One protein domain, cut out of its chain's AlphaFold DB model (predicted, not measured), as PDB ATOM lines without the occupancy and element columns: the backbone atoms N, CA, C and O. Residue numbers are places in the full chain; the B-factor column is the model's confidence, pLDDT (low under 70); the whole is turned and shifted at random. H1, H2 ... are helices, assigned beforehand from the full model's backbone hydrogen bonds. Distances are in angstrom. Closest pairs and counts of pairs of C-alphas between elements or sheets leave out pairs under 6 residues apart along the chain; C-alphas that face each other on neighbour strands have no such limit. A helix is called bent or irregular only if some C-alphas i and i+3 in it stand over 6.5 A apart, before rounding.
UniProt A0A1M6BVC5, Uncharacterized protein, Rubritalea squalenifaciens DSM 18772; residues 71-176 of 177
ATOM      1  N   PHE A  71     292.274 -75.820   1.313       85.88
ATOM      2  CA  PHE A  71     293.319 -76.356   2.179       85.88
ATOM      3  C   PHE A  71     294.186 -75.256   2.810       85.88
ATOM      4  O   PHE A  71     294.379 -75.260   4.024       85.88
ATOM      5  N   LEU A  72     294.701 -74.309   2.019       89.12
ATOM      6  CA  LEU A  72     295.515 -73.205   2.540       89.12
ATOM      7  C   LEU A  72     294.715 -72.327   3.501       89.12
ATOM      8  O   LEU A  72     295.238 -71.915   4.534       89.12
ATOM      9  N   PHE A  73     293.443 -72.077   3.198       92.31
ATOM     10  CA  PHE A  73     292.565 -71.305   4.066       92.31
ATOM     11  C   PHE A  73     292.259 -72.045   5.377       92.31
ATOM     12  O   PHE A  73     292.287 -71.443   6.448       92.31
ATOM     13  N   GLU A  74     292.025 -73.357   5.330       91.06
ATOM     14  CA  GLU A  74     291.865 -74.189   6.527       91.06
ATOM     15  C   GLU A  74     293.132 -74.179   7.395       91.06
ATOM     16  O   GLU A  74     293.042 -74.031   8.614       91.06
ATOM     17  N   ARG A  75     294.317 -74.291   6.785       89.12
ATOM     18  CA  ARG A  75     295.600 -74.179   7.493       89.12
ATOM     19  C   ARG A  75     295.765 -72.801   8.125       89.12
ATOM     20  O   ARG A  75     296.115 -72.721   9.296       89.12
ATOM     21  N   LEU A  76     295.429 -71.735   7.398       92.62
ATOM     22  CA  LEU A  76     295.465 -70.365   7.910       92.62
ATOM     23  C   LEU A  76     294.568 -70.184   9.144       92.62
ATOM     24  O   LEU A  76     294.993 -69.544  10.100       92.62
ATOM     25  N   ASN A  77     293.368 -70.778   9.149       93.44
ATOM     26  CA  ASN A  77     292.444 -70.724  10.290       93.44
ATOM     27  C   ASN A  77     292.990 -71.442  11.539       93.44
ATOM     28  O   ASN A  77     292.640 -71.071  12.657       93.44
ATOM     29  N   HIS A  78     293.799 -72.489  11.357       90.81
ATOM     30  CA  HIS A  78     294.371 -73.274  12.455       90.81
ATOM     31  C   HIS A  78     295.762 -72.796  12.894       90.81
ATOM     32  O   HIS A  78     296.225 -73.175  13.970       90.81
ATOM     33  N   ALA A  79     296.441 -71.996  12.074       88.50
ATOM     34  CA  ALA A  79     297.772 -71.494  12.369       88.50
ATOM     35  C   ALA A  79     297.726 -70.372  13.417       88.50
ATOM     36  O   ALA A  79     296.876 -69.482  13.379       88.50
ATOM     37  N   THR A  80     298.684 -70.377  14.344       89.94
ATOM     38  CA  THR A  80     298.829 -69.301  15.331       89.94
ATOM     39  C   THR A  80     299.243 -68.008  14.627       89.94
ATOM     40  O   THR A  80     300.175 -68.031  13.815       89.94
ATOM     41  N   MET A  81     298.590 -66.888  14.964       83.25
ATOM     42  CA  MET A  81     299.027 -65.537  14.579       83.25
ATOM     43  C   MET A  81     300.518 -65.390  14.931       83.25
ATOM     44  O   MET A  81     300.906 -65.674  16.057       83.25
ATOM     45  N   ASP A  82     301.347 -65.027  13.949       82.56
ATOM     46  CA  ASP A  82     302.822 -64.929  14.008       82.56
ATOM     47  C   ASP A  82     303.648 -66.205  13.810       82.56
ATOM     48  O   ASP A  82     304.875 -66.109  13.693       82.56
ATOM     49  N   SER A  83     303.022 -67.376  13.665       88.44
ATOM     50  CA  SER A  83     303.746 -68.556  13.174       88.44
ATOM     51  C   SER A  83     304.291 -68.330  11.758       88.44
ATOM     52  O   SER A  83     303.708 -67.600  10.950       88.44
ATOM     53  N   GLU A  84     305.411 -68.977  11.436       87.19
ATOM     54  CA  GLU A  84     305.988 -68.902  10.089       87.19
ATOM     55  C   GLU A  84     305.016 -69.432   9.034       87.19
ATOM     56  O   GLU A  84     304.867 -68.836   7.973       87.19
ATOM     57  N   GLU A  85     304.264 -70.486   9.348       86.81
ATOM     58  CA  GLU A  85     303.185 -70.968   8.491       86.81
ATOM     59  C   GLU A  85     302.151 -69.876   8.179       86.81
ATOM     60  O   GLU A  85     301.828 -69.646   7.011       86.81
ATOM     61  N   TYR A  86     301.661 -69.181   9.207       91.44
ATOM     62  CA  TYR A  86     300.675 -68.116   9.056       91.44
ATOM     63  C   TYR A  86     301.198 -66.999   8.139       91.44
ATOM     64  O   TYR A  86     300.527 -66.602   7.181       91.44
ATOM     65  N   LYS A  87     302.438 -66.543   8.367       89.88
ATOM     66  CA  LYS A  87     303.103 -65.538   7.520       89.88
ATOM     67  C   LYS A  87     303.275 -66.024   6.084       89.88
ATOM     68  O   LYS A  87     303.019 -65.266   5.149       89.88
ATOM     69  N   ASN A  88     303.676 -67.280   5.901       88.50
ATOM     70  CA  ASN A  88     303.928 -67.867   4.589       88.50
ATOM     71  C   ASN A  88     302.643 -67.998   3.767       88.50
ATOM     72  O   ASN A  88     302.635 -67.626   2.592       88.50
ATOM     73  N   ILE A  89     301.538 -68.443   4.374       92.38
ATOM     74  CA  ILE A  89     300.244 -68.540   3.686       92.38
ATOM     75  C   ILE A  89     299.740 -67.148   3.279       92.38
ATOM     76  O   ILE A  89     299.345 -66.950   2.127       92.38
ATOM     77  N   LEU A  90     299.807 -66.152   4.172       93.38
ATOM     78  CA  LEU A  90     299.428 -64.777   3.819       93.38
ATOM     79  C   LEU A  90     300.337 -64.189   2.730       93.38
ATOM     80  O   LEU A  90     299.843 -63.565   1.790       93.38
ATOM     81  N   GLY A  91     301.648 -64.431   2.805       91.12
ATOM     82  CA  GLY A  91     302.613 -64.022   1.785       91.12
ATOM     83  C   GLY A  91     302.353 -64.664   0.419       91.12
ATOM     84  O   GLY A  91     302.504 -64.008  -0.617       91.12
ATOM     85  N   PHE A  92     301.893 -65.915   0.395       90.81
ATOM     86  CA  PHE A  92     301.466 -66.581  -0.831       90.81
ATOM     87  C   PHE A  92     300.235 -65.913  -1.438       90.81
ATOM     88  O   PHE A  92     300.279 -65.531  -2.608       90.81
ATOM     89  N   TYR A  93     299.172 -65.687  -0.661       94.06
ATOM     90  CA  TYR A  93     297.993 -64.969  -1.153       94.06
ATOM     91  C   TYR A  93     298.341 -63.556  -1.641       94.06
ATOM     92  O   TYR A  93     297.859 -63.130  -2.691       94.06
ATOM     93  N   ALA A  94     299.223 -62.844  -0.938       92.75
ATOM     94  CA  ALA A  94     299.707 -61.528  -1.350       92.75
ATOM     95  C   ALA A  94     300.450 -61.595  -2.694       92.75
ATOM     96  O   ALA A  94     300.187 -60.807  -3.604       92.75
ATOM     97  N   THR A  95     301.327 -62.585  -2.865       89.31
ATOM     98  CA  THR A  95     302.046 -62.813  -4.126       89.31
ATOM     99  C   THR A  95     301.077 -63.099  -5.272       89.31
ATOM    100  O   THR A  95     301.204 -62.514  -6.346       89.31
ATOM    101  N   GLN A  96     300.071 -63.945  -5.043       88.44
ATOM    102  CA  GLN A  96     299.058 -64.285  -6.044       88.44
ATOM    103  C   GLN A  96     298.136 -63.103  -6.383       88.44
ATOM    104  O   GLN A  96     297.711 -62.953  -7.532       88.44
ATOM    105  N   SER A  97     297.874 -62.212  -5.422       90.62
ATOM    106  CA  SER A  97     297.037 -61.017  -5.617       90.62
ATOM    107  C   SER A  97     297.600 -60.069  -6.674       90.62
ATOM    108  O   SER A  97     296.838 -59.504  -7.455       90.62
ATOM    109  N   ARG A  98     298.931 -59.961  -6.785       87.31
ATOM    110  CA  ARG A  98     299.605 -59.173  -7.842       87.31
ATOM    111  C   ARG A  98     299.237 -59.597  -9.246       87.31
ATOM    112  O   ARG A  98     299.233 -58.784 -10.161       87.31
ATOM    113  N   TYR A  99     298.909 -60.867  -9.397       84.25
ATOM    114  CA  TYR A  99     298.572 -61.460 -10.673       84.25
ATOM    115  C   TYR A  99     297.071 -61.710 -10.816       84.25
ATOM    116  O   TYR A  99     296.679 -62.387 -11.763       84.25
ATOM    117  N   SER A 100     296.233 -61.159  -9.919       84.31
ATOM    118  CA  SER A 100     294.764 -61.335  -9.935       84.31
ATOM    119  C   SER A 100     294.311 -62.767  -9.673       84.31
ATOM    120  O   SER A 100     293.336 -63.243 -10.254       84.31
ATOM    121  N   ARG A 101     295.091 -63.498  -8.877       84.06
ATOM    122  CA  ARG A 101     294.958 -64.952  -8.727       84.06
ATOM    123  C   ARG A 101     294.951 -65.397  -7.275       84.06
ATOM    124  O   ARG A 101     295.134 -66.579  -7.005       84.06
ATOM    125  N   ALA A 102     294.767 -64.473  -6.334       80.19
ATOM    126  CA  ALA A 102     294.536 -64.868  -4.954       80.19
ATOM    127  C   ALA A 102     293.228 -65.658  -4.839       80.19
ATOM    128  O   ALA A 102     292.312 -65.494  -5.643       80.19
ATOM    129  N   GLY A 103     293.202 -66.578  -3.880       83.75
ATOM    130  CA  GLY A 103     292.139 -67.563  -3.756       83.75
ATOM    131  C   GLY A 103     290.795 -66.909  -3.468       83.75
ATOM    132  O   GLY A 103     290.721 -65.815  -2.914       83.75
ATOM    133  N   ARG A 104     289.706 -67.586  -3.817       89.38
ATOM    134  CA  ARG A 104     288.356 -67.062  -3.580       89.38
ATOM    135  C   ARG A 104     288.058 -66.968  -2.088       89.38
ATOM    136  O   ARG A 104     287.399 -66.031  -1.640       89.38
ATOM    137  N   ASN A 105     288.566 -67.918  -1.301       92.69
ATOM    138  CA  ASN A 105     288.307 -67.977   0.132       92.69
ATOM    139  C   ASN A 105     288.885 -66.776   0.878       92.69
ATOM    140  O   ASN A 105     288.204 -66.225   1.744       92.69
ATOM    141  N   ILE A 106     290.098 -66.329   0.524       93.62
ATOM    142  CA  ILE A 106     290.719 -65.197   1.218       93.62
ATOM    143  C   ILE A 106     289.935 -63.896   0.990       93.62
ATOM    144  O   ILE A 106     289.786 -63.116   1.922       93.62
ATOM    145  N   TYR A 107     289.331 -63.692  -0.185       90.81
ATOM    146  CA  TYR A 107     288.463 -62.531  -0.427       90.81
ATOM    147  C   TYR A 107     287.073 -62.672   0.200       90.81
ATOM    148  O   TYR A 107     286.525 -61.692   0.700       90.81
ATOM    149  N   ALA A 108     286.502 -63.879   0.197       90.50
ATOM    150  CA  ALA A 108     285.164 -64.118   0.728       90.50
ATOM    151  C   ALA A 108     285.108 -64.108   2.265       90.50
ATOM    152  O   ALA A 108     284.082 -63.750   2.840       90.50
ATOM    153  N   LYS A 109     286.183 -64.547   2.933       93.75
ATOM    154  CA  LYS A 109     286.197 -64.833   4.378       93.75
ATOM    155  C   LYS A 109     287.407 -64.251   5.112       93.75
ATOM    156  O   LYS A 109     287.547 -64.477   6.308       93.75
ATOM    157  N   GLY A 110     288.292 -63.523   4.430       92.94
ATOM    158  CA  GLY A 110     289.559 -63.072   5.007       92.94
ATOM    159  C   GLY A 110     289.528 -61.741   5.752       92.94
ATOM    160  O   GLY A 110     290.598 -61.237   6.088       92.94
ATOM    161  N   GLU A 111     288.354 -61.161   6.035       94.94
ATOM    162  CA  GLU A 111     288.250 -59.889   6.775       94.94
ATOM    163  C   GLU A 111     288.996 -59.928   8.116       94.94
ATOM    164  O   GLU A 111     289.689 -58.973   8.462       94.94
ATOM    165  N   SER A 112     288.938 -61.051   8.839       94.50
ATOM    166  CA  SER A 112     289.649 -61.233  10.113       94.50
ATOM    167  C   SER A 112     291.176 -61.205   9.979       94.50
ATOM    168  O   SER A 112     291.870 -60.966  10.963       94.50
ATOM    169  N   TYR A 113     291.712 -61.437   8.778       95.56
ATOM    170  CA  TYR A 113     293.150 -61.443   8.499       95.56
ATOM    171  C   TYR A 113     293.680 -60.090   8.041       95.56
ATOM    172  O   TYR A 113     294.895 -59.898   7.995       95.56
ATOM    173  N   LEU A 114     292.793 -59.141   7.729       95.50
ATOM    174  CA  LEU A 114     293.155 -57.833   7.195       95.50
ATOM    175  C   LEU A 114     294.206 -57.094   8.054       95.50
ATOM    176  O   LEU A 114     295.181 -56.616   7.469       95.50
ATOM    177  N   PRO A 115     294.119 -57.056   9.404       96.25
ATOM    178  CA  PRO A 115     295.150 -56.412  10.224       96.25
ATOM    179  C   PRO A 115     296.543 -57.041  10.064       96.25
ATOM    180  O   PRO A 115     297.540 -56.324   9.943       96.25
ATOM    181  N   SER A 116     296.626 -58.373  10.004       96.50
ATOM    182  CA  SER A 116     297.897 -59.086   9.818       96.50
ATOM    183  C   SER A 116     298.449 -58.904   8.408       96.50
ATOM    184  O   SER A 116     299.641 -58.670   8.241       96.50
ATOM    185  N   ILE A 117     297.584 -58.942   7.389       96.69
ATOM    186  CA  ILE A 117     297.955 -58.695   5.988       96.69
ATOM    187  C   ILE A 117     298.565 -57.297   5.846       96.69
ATOM    188  O   ILE A 117     299.614 -57.144   5.223       96.69
ATOM    189  N   ILE A 118     297.956 -56.284   6.466       97.50
ATOM    190  CA  ILE A 118     298.486 -54.916   6.470       97.50
ATOM    191  C   ILE A 118     299.818 -54.854   7.220       97.50
ATOM    192  O   ILE A 118     300.778 -54.265   6.724       97.50
ATOM    193  N   THR A 119     299.903 -55.475   8.396       96.81
ATOM    194  CA  THR A 119     301.118 -55.478   9.226       96.81
ATOM    195  C   THR A 119     302.300 -56.098   8.485       96.81
ATOM    196  O   THR A 119     303.349 -55.462   8.367       96.81
ATOM    197  N   TYR A 120     302.124 -57.289   7.915       95.50
ATOM    198  CA  TYR A 120     303.167 -57.965   7.140       95.50
ATOM    199  C   TYR A 120     303.467 -57.244   5.827       95.50
ATOM    200  O   TYR A 120     304.626 -57.176   5.422       95.50
ATOM    201  N   GLY A 121     302.459 -56.625   5.207       96.31
ATOM    202  CA  GLY A 121     302.645 -55.736   4.068       96.31
ATOM    203  C   GLY A 121     303.592 -54.585   4.385       96.31
ATOM    204  O   GLY A 121     304.556 -54.390   3.660       96.31
ATOM    205  N   LYS A 122     303.392 -53.874   5.500       96.31
ATOM    206  CA  LYS A 122     304.269 -52.764   5.920       96.31
ATOM    207  C   LYS A 122     305.698 -53.214   6.249       96.31
ATOM    208  O   LYS A 122     306.630 -52.435   6.094       96.31
ATOM    209  N   GLN A 123     305.866 -54.454   6.706       95.06
ATOM    210  CA  GLN A 123     307.165 -55.045   7.052       95.06
ATOM    211  C   GLN A 123     307.877 -55.699   5.857       95.06
ATOM    212  O   GLN A 123     309.018 -56.146   5.988       95.06
ATOM    213  N   ALA A 124     307.226 -55.790   4.696       92.38
ATOM    214  CA  ALA A 124     307.803 -56.449   3.540       92.38
ATOM    215  C   ALA A 124     309.030 -55.686   3.009       92.38
ATOM    216  O   ALA A 124     308.997 -54.471   2.807       92.38
ATOM    217  N   LEU A 125     310.103 -56.439   2.745       88.88
ATOM    218  CA  LEU A 125     311.433 -55.916   2.399       88.88
ATOM    219  C   LEU A 125     311.527 -55.274   1.008       88.88
ATOM    220  O   LEU A 125     312.506 -54.594   0.717       88.88
ATOM    221  N   THR A 126     310.554 -55.525   0.133       91.25
ATOM    222  CA  THR A 126     310.543 -55.006  -1.239       91.25
ATOM    223  C   THR A 126     309.195 -54.382  -1.555       91.25
ATOM    224  O   THR A 126     308.158 -54.928  -1.173       91.25
ATOM    225  N   GLU A 127     309.191 -53.283  -2.314       90.62
ATOM    226  CA  GLU A 127     307.954 -52.663  -2.820       90.62
ATOM    227  C   GLU A 127     307.097 -53.661  -3.596       90.62
ATOM    228  O   GLU A 127     305.869 -53.645  -3.529       90.62
ATOM    229  N   GLU A 128     307.751 -54.588  -4.292       89.94
ATOM    230  CA  GLU A 128     307.093 -55.668  -5.003       89.94
ATOM    231  C   GLU A 128     306.222 -56.521  -4.067       89.94
ATOM    232  O   GLU A 128     305.051 -56.778  -4.359       89.94
ATOM    233  N   ARG A 129     306.766 -56.935  -2.916       90.38
ATOM    234  CA  ARG A 129     306.011 -57.687  -1.910       90.38
ATOM    235  C   ARG A 129     304.952 -56.809  -1.246       90.38
ATOM    236  O   ARG A 129     303.816 -57.262  -1.113       90.38
ATOM    237  N   GLN A 130     305.282 -55.561  -0.902       94.81
ATOM    238  CA  GLN A 130     304.327 -54.599  -0.332       94.81
ATOM    239  C   GLN A 130     303.101 -54.420  -1.237       94.81
ATOM    240  O   GLN A 130     301.970 -54.463  -0.762       94.81
ATOM    241  N   THR A 131     303.314 -54.318  -2.550       94.75
ATOM    242  CA  THR A 131     302.254 -54.196  -3.562       94.75
ATOM    243  C   THR A 131     301.309 -55.399  -3.550       94.75
ATOM    244  O   THR A 131     300.096 -55.241  -3.663       94.75
ATOM    245  N   GLY A 132     301.837 -56.611  -3.370       94.06
ATOM    246  CA  GLY A 132     301.001 -57.807  -3.262       94.06
ATOM    247  C   GLY A 132     300.112 -57.808  -2.027       94.06
ATOM    248  O   GLY A 132     298.917 -58.091  -2.129       94.06
ATOM    249  N   PHE A 133     300.671 -57.429  -0.878       96.62
ATOM    250  CA  PHE A 133     299.897 -57.276   0.354       96.62
ATOM    251  C   PHE A 133     298.864 -56.157   0.238       96.62
ATOM    252  O   PHE A 133     297.739 -56.327   0.696       96.62
ATOM    253  N   LEU A 134     299.211 -55.050  -0.419       97.31
ATOM    254  CA  LEU A 134     298.300 -53.944  -0.683       97.31
ATOM    255  C   LEU A 134     297.094 -54.385  -1.515       97.31
ATOM    256  O   LEU A 134     295.956 -54.151  -1.113       97.31
ATOM    257  N   PHE A 135     297.317 -55.054  -2.645       96.44
ATOM    258  CA  PHE A 135     296.217 -55.538  -3.479       96.44
ATOM    259  C   PHE A 135     295.346 -56.561  -2.750       96.44
ATOM    260  O   PHE A 135     294.120 -56.512  -2.865       96.44
ATOM    261  N   LEU A 136     295.951 -57.453  -1.962       96.50
ATOM    262  CA  LEU A 136     295.197 -58.390  -1.137       96.50
ATOM    263  C   LEU A 136     294.331 -57.652  -0.106       96.50
ATOM    264  O   LEU A 136     293.122 -57.865  -0.055       96.50
ATOM    265  N   ALA A 137     294.938 -56.754   0.675       97.19
ATOM    266  CA  ALA A 137     294.265 -55.982   1.715       97.19
ATOM    267  C   ALA A 137     293.117 -55.146   1.142       97.19
ATOM    268  O   ALA A 137     292.008 -55.167   1.675       97.19
ATOM    269  N   TYR A 138     293.355 -54.452   0.029       96.12
ATOM    270  CA  TYR A 138     292.341 -53.633  -0.625       96.12
ATOM    271  C   TYR A 138     291.174 -54.473  -1.142       96.12
ATOM    272  O   TYR A 138     290.016 -54.128  -0.903       96.12
ATOM    273  N   GLY A 139     291.459 -55.594  -1.813       94.50
ATOM    274  CA  GLY A 139     290.416 -56.485  -2.319       94.50
ATOM    275  C   GLY A 139     289.562 -57.080  -1.197       94.50
ATOM    276  O   GLY A 139     288.337 -57.079  -1.298       94.50
ATOM    277  N   ILE A 140     290.175 -57.497  -0.082       95.75
ATOM    278  CA  ILE A 140     289.446 -57.969   1.111       95.75
ATOM    279  C   ILE A 140     288.586 -56.849   1.699       95.75
ATOM    280  O   ILE A 140     287.393 -57.045   1.913       95.75
ATOM    281  N   ALA A 141     289.156 -55.658   1.904       94.69
ATOM    282  CA  ALA A 141     288.442 -54.519   2.479       94.69
ATOM    283  C   ALA A 141     287.250 -54.062   1.614       94.69
ATOM    284  O   ALA A 141     286.251 -53.568   2.132       94.69
ATOM    285  N   LYS A 142     287.329 -54.251   0.292       91.50
ATOM    286  CA  LYS A 142     286.237 -53.991  -0.659       91.50
ATOM    287  C   LYS A 142     285.328 -55.201  -0.906       91.50
ATOM    288  O   LYS A 142     284.374 -55.064  -1.670       91.50
ATOM    289  N   LYS A 143     285.609 -56.365  -0.304       89.44
ATOM    290  CA  LYS A 143     284.939 -57.654  -0.577       89.44
ATOM    291  C   LYS A 143     284.886 -57.987  -2.071       89.44
ATOM    292  O   LYS A 143     283.866 -58.448  -2.582       89.44
ATOM    293  N   LYS A 144     285.973 -57.699  -2.786       89.06
ATOM    294  CA  LYS A 144     286.048 -57.806  -4.243       89.06
ATOM    295  C   LYS A 144     287.391 -58.384  -4.682       89.06
ATOM    296  O   LYS A 144     288.448 -57.869  -4.327       89.06
ATOM    297  N   GLU A 145     287.328 -59.405  -5.530       87.94
ATOM    298  CA  GLU A 145     288.488 -59.891  -6.280       87.94
ATOM    299  C   GLU A 145     288.974 -58.817  -7.259       87.94
ATOM    300  O   GLU A 145     288.190 -58.238  -8.016       87.94
ATOM    301  N   LEU A 146     290.279 -58.549  -7.253       88.06
ATOM    302  CA  LEU A 146     290.877 -57.570  -8.153       88.06
ATOM    303  C   LEU A 146     291.367 -58.256  -9.426       88.06
ATOM    304  O   LEU A 146     292.234 -59.129  -9.379       88.06
ATOM    305  N   TYR A 147     290.847 -57.818 -10.568       86.75
ATOM    306  CA  TYR A 147     291.323 -58.193 -11.892       86.75
ATOM    307  C   TYR A 147     292.362 -57.188 -12.399       86.75
ATOM    308  O   TYR A 147     292.115 -55.988 -12.401       86.75
ATOM    309  N   LYS A 148     293.534 -57.685 -12.794       86.31
ATOM    310  CA  LYS A 148     294.743 -56.962 -13.219       86.31
ATOM    311  C   LYS A 148     295.005 -55.680 -12.412       86.31
ATOM    312  O   LYS A 148     295.037 -54.604 -13.009       86.31
ATOM    313  N   PRO A 149     295.177 -55.779 -11.077       89.62
ATOM    314  CA  PRO A 149     295.343 -54.602 -10.252       89.62
ATOM    315  C   PRO A 149     296.633 -53.864 -10.597       89.62
ATOM    316  O   PRO A 149     297.695 -54.466 -10.767       89.62
ATOM    317  N   SER A 150     296.536 -52.544 -10.657       89.81
ATOM    318  CA  SER A 150     297.678 -51.651 -10.818       89.81
ATOM    319  C   SER A 150     297.508 -50.421  -9.941       89.81
ATOM    320  O   SER A 150     296.390 -49.950  -9.709       89.81
ATOM    321  N   LEU A 151     298.633 -49.928  -9.427       90.38
ATOM    322  CA  LEU A 151     298.666 -48.693  -8.659       90.38
ATOM    323  C   LEU A 151     298.625 -47.505  -9.607       90.38
ATOM    324  O   LEU A 151     299.324 -47.481 -10.618       90.38
ATOM    325  N   TYR A 152     297.795 -46.536  -9.253       82.19
ATOM    326  CA  TYR A 152     297.776 -45.212  -9.850       82.19
ATOM    327  C   TYR A 152     298.144 -44.188  -8.778       82.19
ATOM    328  O   TYR A 152     297.919 -44.419  -7.591       82.19
ATOM    329  N   GLY A 153     298.699 -43.057  -9.204       78.12
ATOM    330  CA  GLY A 153     299.189 -42.015  -8.303       78.12
ATOM    331  C   GLY A 153     300.670 -42.159  -7.959       78.12
ATOM    332  O   GLY A 153     301.345 -43.079  -8.420       78.12
ATOM    333  N   ASP A 154     301.151 -41.218  -7.155       81.56
ATOM    334  CA  ASP A 154     302.571 -41.050  -6.821       81.56
ATOM    335  C   ASP A 154     302.943 -41.705  -5.478       81.56
ATOM    336  O   ASP A 154     304.100 -41.692  -5.062       81.56
ATOM    337  N   GLN A 155     301.951 -42.254  -4.779       89.12
ATOM    338  CA  GLN A 155     302.081 -42.806  -3.439       89.12
ATOM    339  C   GLN A 155     302.651 -44.219  -3.478       89.12
ATOM    340  O   GLN A 155     302.316 -45.047  -4.332       89.12
ATOM    341  N   SER A 156     303.485 -44.514  -2.488       93.38
ATOM    342  CA  SER A 156     304.084 -45.837  -2.344       93.38
ATOM    343  C   SER A 156     303.053 -46.879  -1.883       93.38
ATOM    344  O   SER A 156     302.077 -46.546  -1.198       93.38
ATOM    345  N   PRO A 157     303.281 -48.180  -2.154       94.50
ATOM    346  CA  PRO A 157     302.432 -49.240  -1.613       94.50
ATOM    347  C   PRO A 157     302.316 -49.198  -0.080       94.50
ATOM    348  O   PRO A 157     301.265 -49.513   0.481       94.50
ATOM    349  N   LEU A 158     303.392 -48.779   0.594       95.38
ATOM    350  CA  LEU A 158     303.444 -48.604   2.041       95.38
ATOM    351  C   LEU A 158     302.453 -47.542   2.533       95.38
ATOM    352  O   LEU A 158     301.745 -47.775   3.513       95.38
ATOM    353  N   GLU A 159     302.385 -46.391   1.868       95.12
ATOM    354  CA  GLU A 159     301.447 -45.320   2.221       95.12
ATOM    355  C   GLU A 159     299.998 -45.767   2.033       95.12
ATOM    356  O   GLU A 159     299.172 -45.583   2.930       95.12
ATOM    357  N   TYR A 160     299.691 -46.447   0.926       96.19
ATOM    358  CA  TYR A 160     298.348 -46.976   0.708       96.19
ATOM    359  C   TYR A 160     297.944 -48.026   1.746       96.19
ATOM    360  O   TYR A 160     296.803 -48.017   2.206       96.19
ATOM    361  N   LEU A 161     298.862 -48.888   2.194       96.94
ATOM    362  CA  LEU A 161     298.594 -49.811   3.302       96.94
ATOM    363  C   LEU A 161     298.223 -49.065   4.596       96.94
ATOM    364  O   LEU A 161     297.324 -49.504   5.315       96.94
ATOM    365  N   GLN A 162     298.850 -47.917   4.877       96.81
ATOM    366  CA  GLN A 162     298.489 -47.071   6.022       96.81
ATOM    367  C   GLN A 162     297.115 -46.407   5.855       96.81
ATOM    368  O   GLN A 162     296.427 -46.166   6.847       96.81
ATOM    369  N   TYR A 163     296.697 -46.093   4.629       96.38
ATOM    370  CA  TYR A 163     295.348 -45.576   4.379       96.38
ATOM    371  C   TYR A 163     294.290 -46.645   4.645       96.38
ATOM    372  O   TYR A 163     293.322 -46.364   5.353       96.38
ATOM    373  N   ILE A 164     294.511 -47.879   4.177       96.19
ATOM    374  CA  ILE A 164     293.624 -49.019   4.465       96.19
ATOM    375  C   ILE A 164     293.525 -49.251   5.977       96.19
ATOM    376  O   ILE A 164     292.420 -49.389   6.494       96.19
ATOM    377  N   GLU A 165     294.650 -49.224   6.698       96.50
ATOM    378  CA  GLU A 165     294.684 -49.371   8.163       96.50
ATOM    379  C   GLU A 165     293.812 -48.336   8.887       96.50
ATOM    380  O   GLU A 165     293.157 -48.646   9.879       96.50
ATOM    381  N   LYS A 166     293.771 -47.106   8.367       96.19
ATOM    382  CA  LYS A 166     292.974 -45.996   8.906       96.19
ATOM    383  C   LYS A 166     291.524 -45.987   8.402       96.19
ATOM    384  O   LYS A 166     290.794 -45.048   8.706       96.19
ATOM    385  N   GLY A 167     291.110 -46.978   7.610       93.81
ATOM    386  CA  GLY A 167     289.777 -47.048   7.001       93.81
ATOM    387  C   GLY A 167     289.551 -46.083   5.828       93.81
ATOM    388  O   GLY A 167     288.424 -45.951   5.357       93.81
ATOM    389  N   ARG A 168     290.605 -45.430   5.323       95.12
ATOM    390  CA  ARG A 168     290.566 -44.418   4.248       95.12
ATOM    391  C   ARG A 168     290.668 -45.076   2.870       95.12
ATOM    392  O   ARG A 168     291.623 -44.871   2.125       95.12
ATOM    393  N   LEU A 169     289.721 -45.962   2.559       93.06
ATOM    394  CA  LEU A 169     289.724 -46.751   1.315       93.06
ATOM    395  C   LEU A 169     289.467 -45.923   0.048       93.06
ATOM    396  O   LEU A 169     289.701 -46.411  -1.056       93.06
ATOM    397  N   ASP A 170     288.903 -44.731   0.196       92.12
ATOM    398  CA  ASP A 170     288.657 -43.737  -0.852       92.12
ATOM    399  C   ASP A 170     289.940 -43.047  -1.334       92.12
ATOM    400  O   ASP A 170     289.988 -42.567  -2.461       92.12
ATOM    401  N   GLU A 171     290.998 -43.082  -0.526       91.44
ATOM    402  CA  GLU A 171     292.308 -42.507  -0.851       91.44
ATOM    403  C   GLU A 171     293.285 -43.527  -1.441       91.44
ATOM    404  O   GLU A 171     294.448 -43.212  -1.684       91.44
ATOM    405  N   VAL A 172     292.832 -44.763  -1.661       91.81
ATOM    406  CA  VAL A 172     293.635 -45.829  -2.263       91.81
ATOM    407  C   VAL A 172     293.261 -45.974  -3.733       91.81
ATOM    408  O   VAL A 172     292.187 -46.478  -4.074       91.81
ATOM    409  N   TYR A 173     294.178 -45.569  -4.607       90.56
ATOM    410  CA  TYR A 173     293.970 -45.560  -6.053       90.56
ATOM    411  C   TYR A 173     294.523 -46.833  -6.700       90.56
ATOM    412  O   TYR A 173     295.636 -46.877  -7.225       90.56
ATOM    413  N   ILE A 174     293.714 -47.892  -6.667       89.88
ATOM    414  CA  ILE A 174     293.973 -49.138  -7.395       89.88
ATOM    415  C   ILE A 174     292.986 -49.231  -8.552       89.88
ATOM    416  O   ILE A 174     291.772 -49.219  -8.337       89.88
ATOM    417  N   SER A 175     293.493 -49.363  -9.778       84.25
ATOM    418  CA  SER A 175     292.636 -49.711 -10.911       84.25
ATOM    419  C   SER A 175     292.453 -51.219 -10.992       84.25
ATOM    420  O   SER A 175     293.370 -51.979 -10.685       84.25
ATOM    421  N   SER A 176     291.269 -51.639 -11.419       78.50
ATOM    422  CA  SER A 176     290.963 -53.025 -11.739       78.50
ATOM    423  C   SER A 176     289.898 -53.021 -12.845       78.50
ATOM    424  O   SER A 176     288.748 -52.694 -12.531       78.50
TER     425      SER A 176
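Overview. This is residues 71 to 176 of the 177 residues of an uncharacterized protein of Rubritalea squalenifaciens DSM 18772 (UniProt A0A1M6BVC5). The helical hairpin of H3 and H4 makes the core; H2 crosses it on one side, H5 packs on the other, and H1 makes one end of the long axis. The printed part has 106 residues with five named helices, H1 to H5 in order, and is all helix. It is compact, with radius of gyration of the C-alphas 12.4 A and spans of 38 by 24 by 22 A.

Along the chain. H3, residues 104 to 123, 24.7 A, begins at C-alpha (288.356, -67.062, -3.580); it is irregular, with C-alphas 108 and 111 8.0 A apart, and has a kink of 108 degrees near residue 111. H4 is residues 127 to 141, 20.3 A; H2, 84 to 97, 19.7 A; H1, 71 to 78. H5, 157 to 165, ends at C-alpha (294.684, -49.371, 8.163).

Arrangement. Hairpin H3 and H4 touch, closest C-alphas Gly 121 and Gln 130, 4.8 A. H5 touches H4 at a shallow tilt of 25 degrees, closest C-alphas Thr 131 and Pro 157, 5.3 A. H2, with residues 91 to 97 alone, touches H4, about perpendicular at 85 degrees, closest C-alphas Ala 94 and Gly 132, 4.4 A. H1 touches H2, a hairpin, closest C-alphas Leu 76 and Tyr 86, 5.8 A. Every O i to N i+4 pair is within hydrogen-bond range in H1, H2, H4 and H5; in H3, 11 of 16.

Size, cuts and confidence. The farthest C-alphas, His 78 and Asp 154, are 38.4 A apart. The printed part has no cut; the link H4 to H5 is long. No printed residue is under 70 in pLDDT.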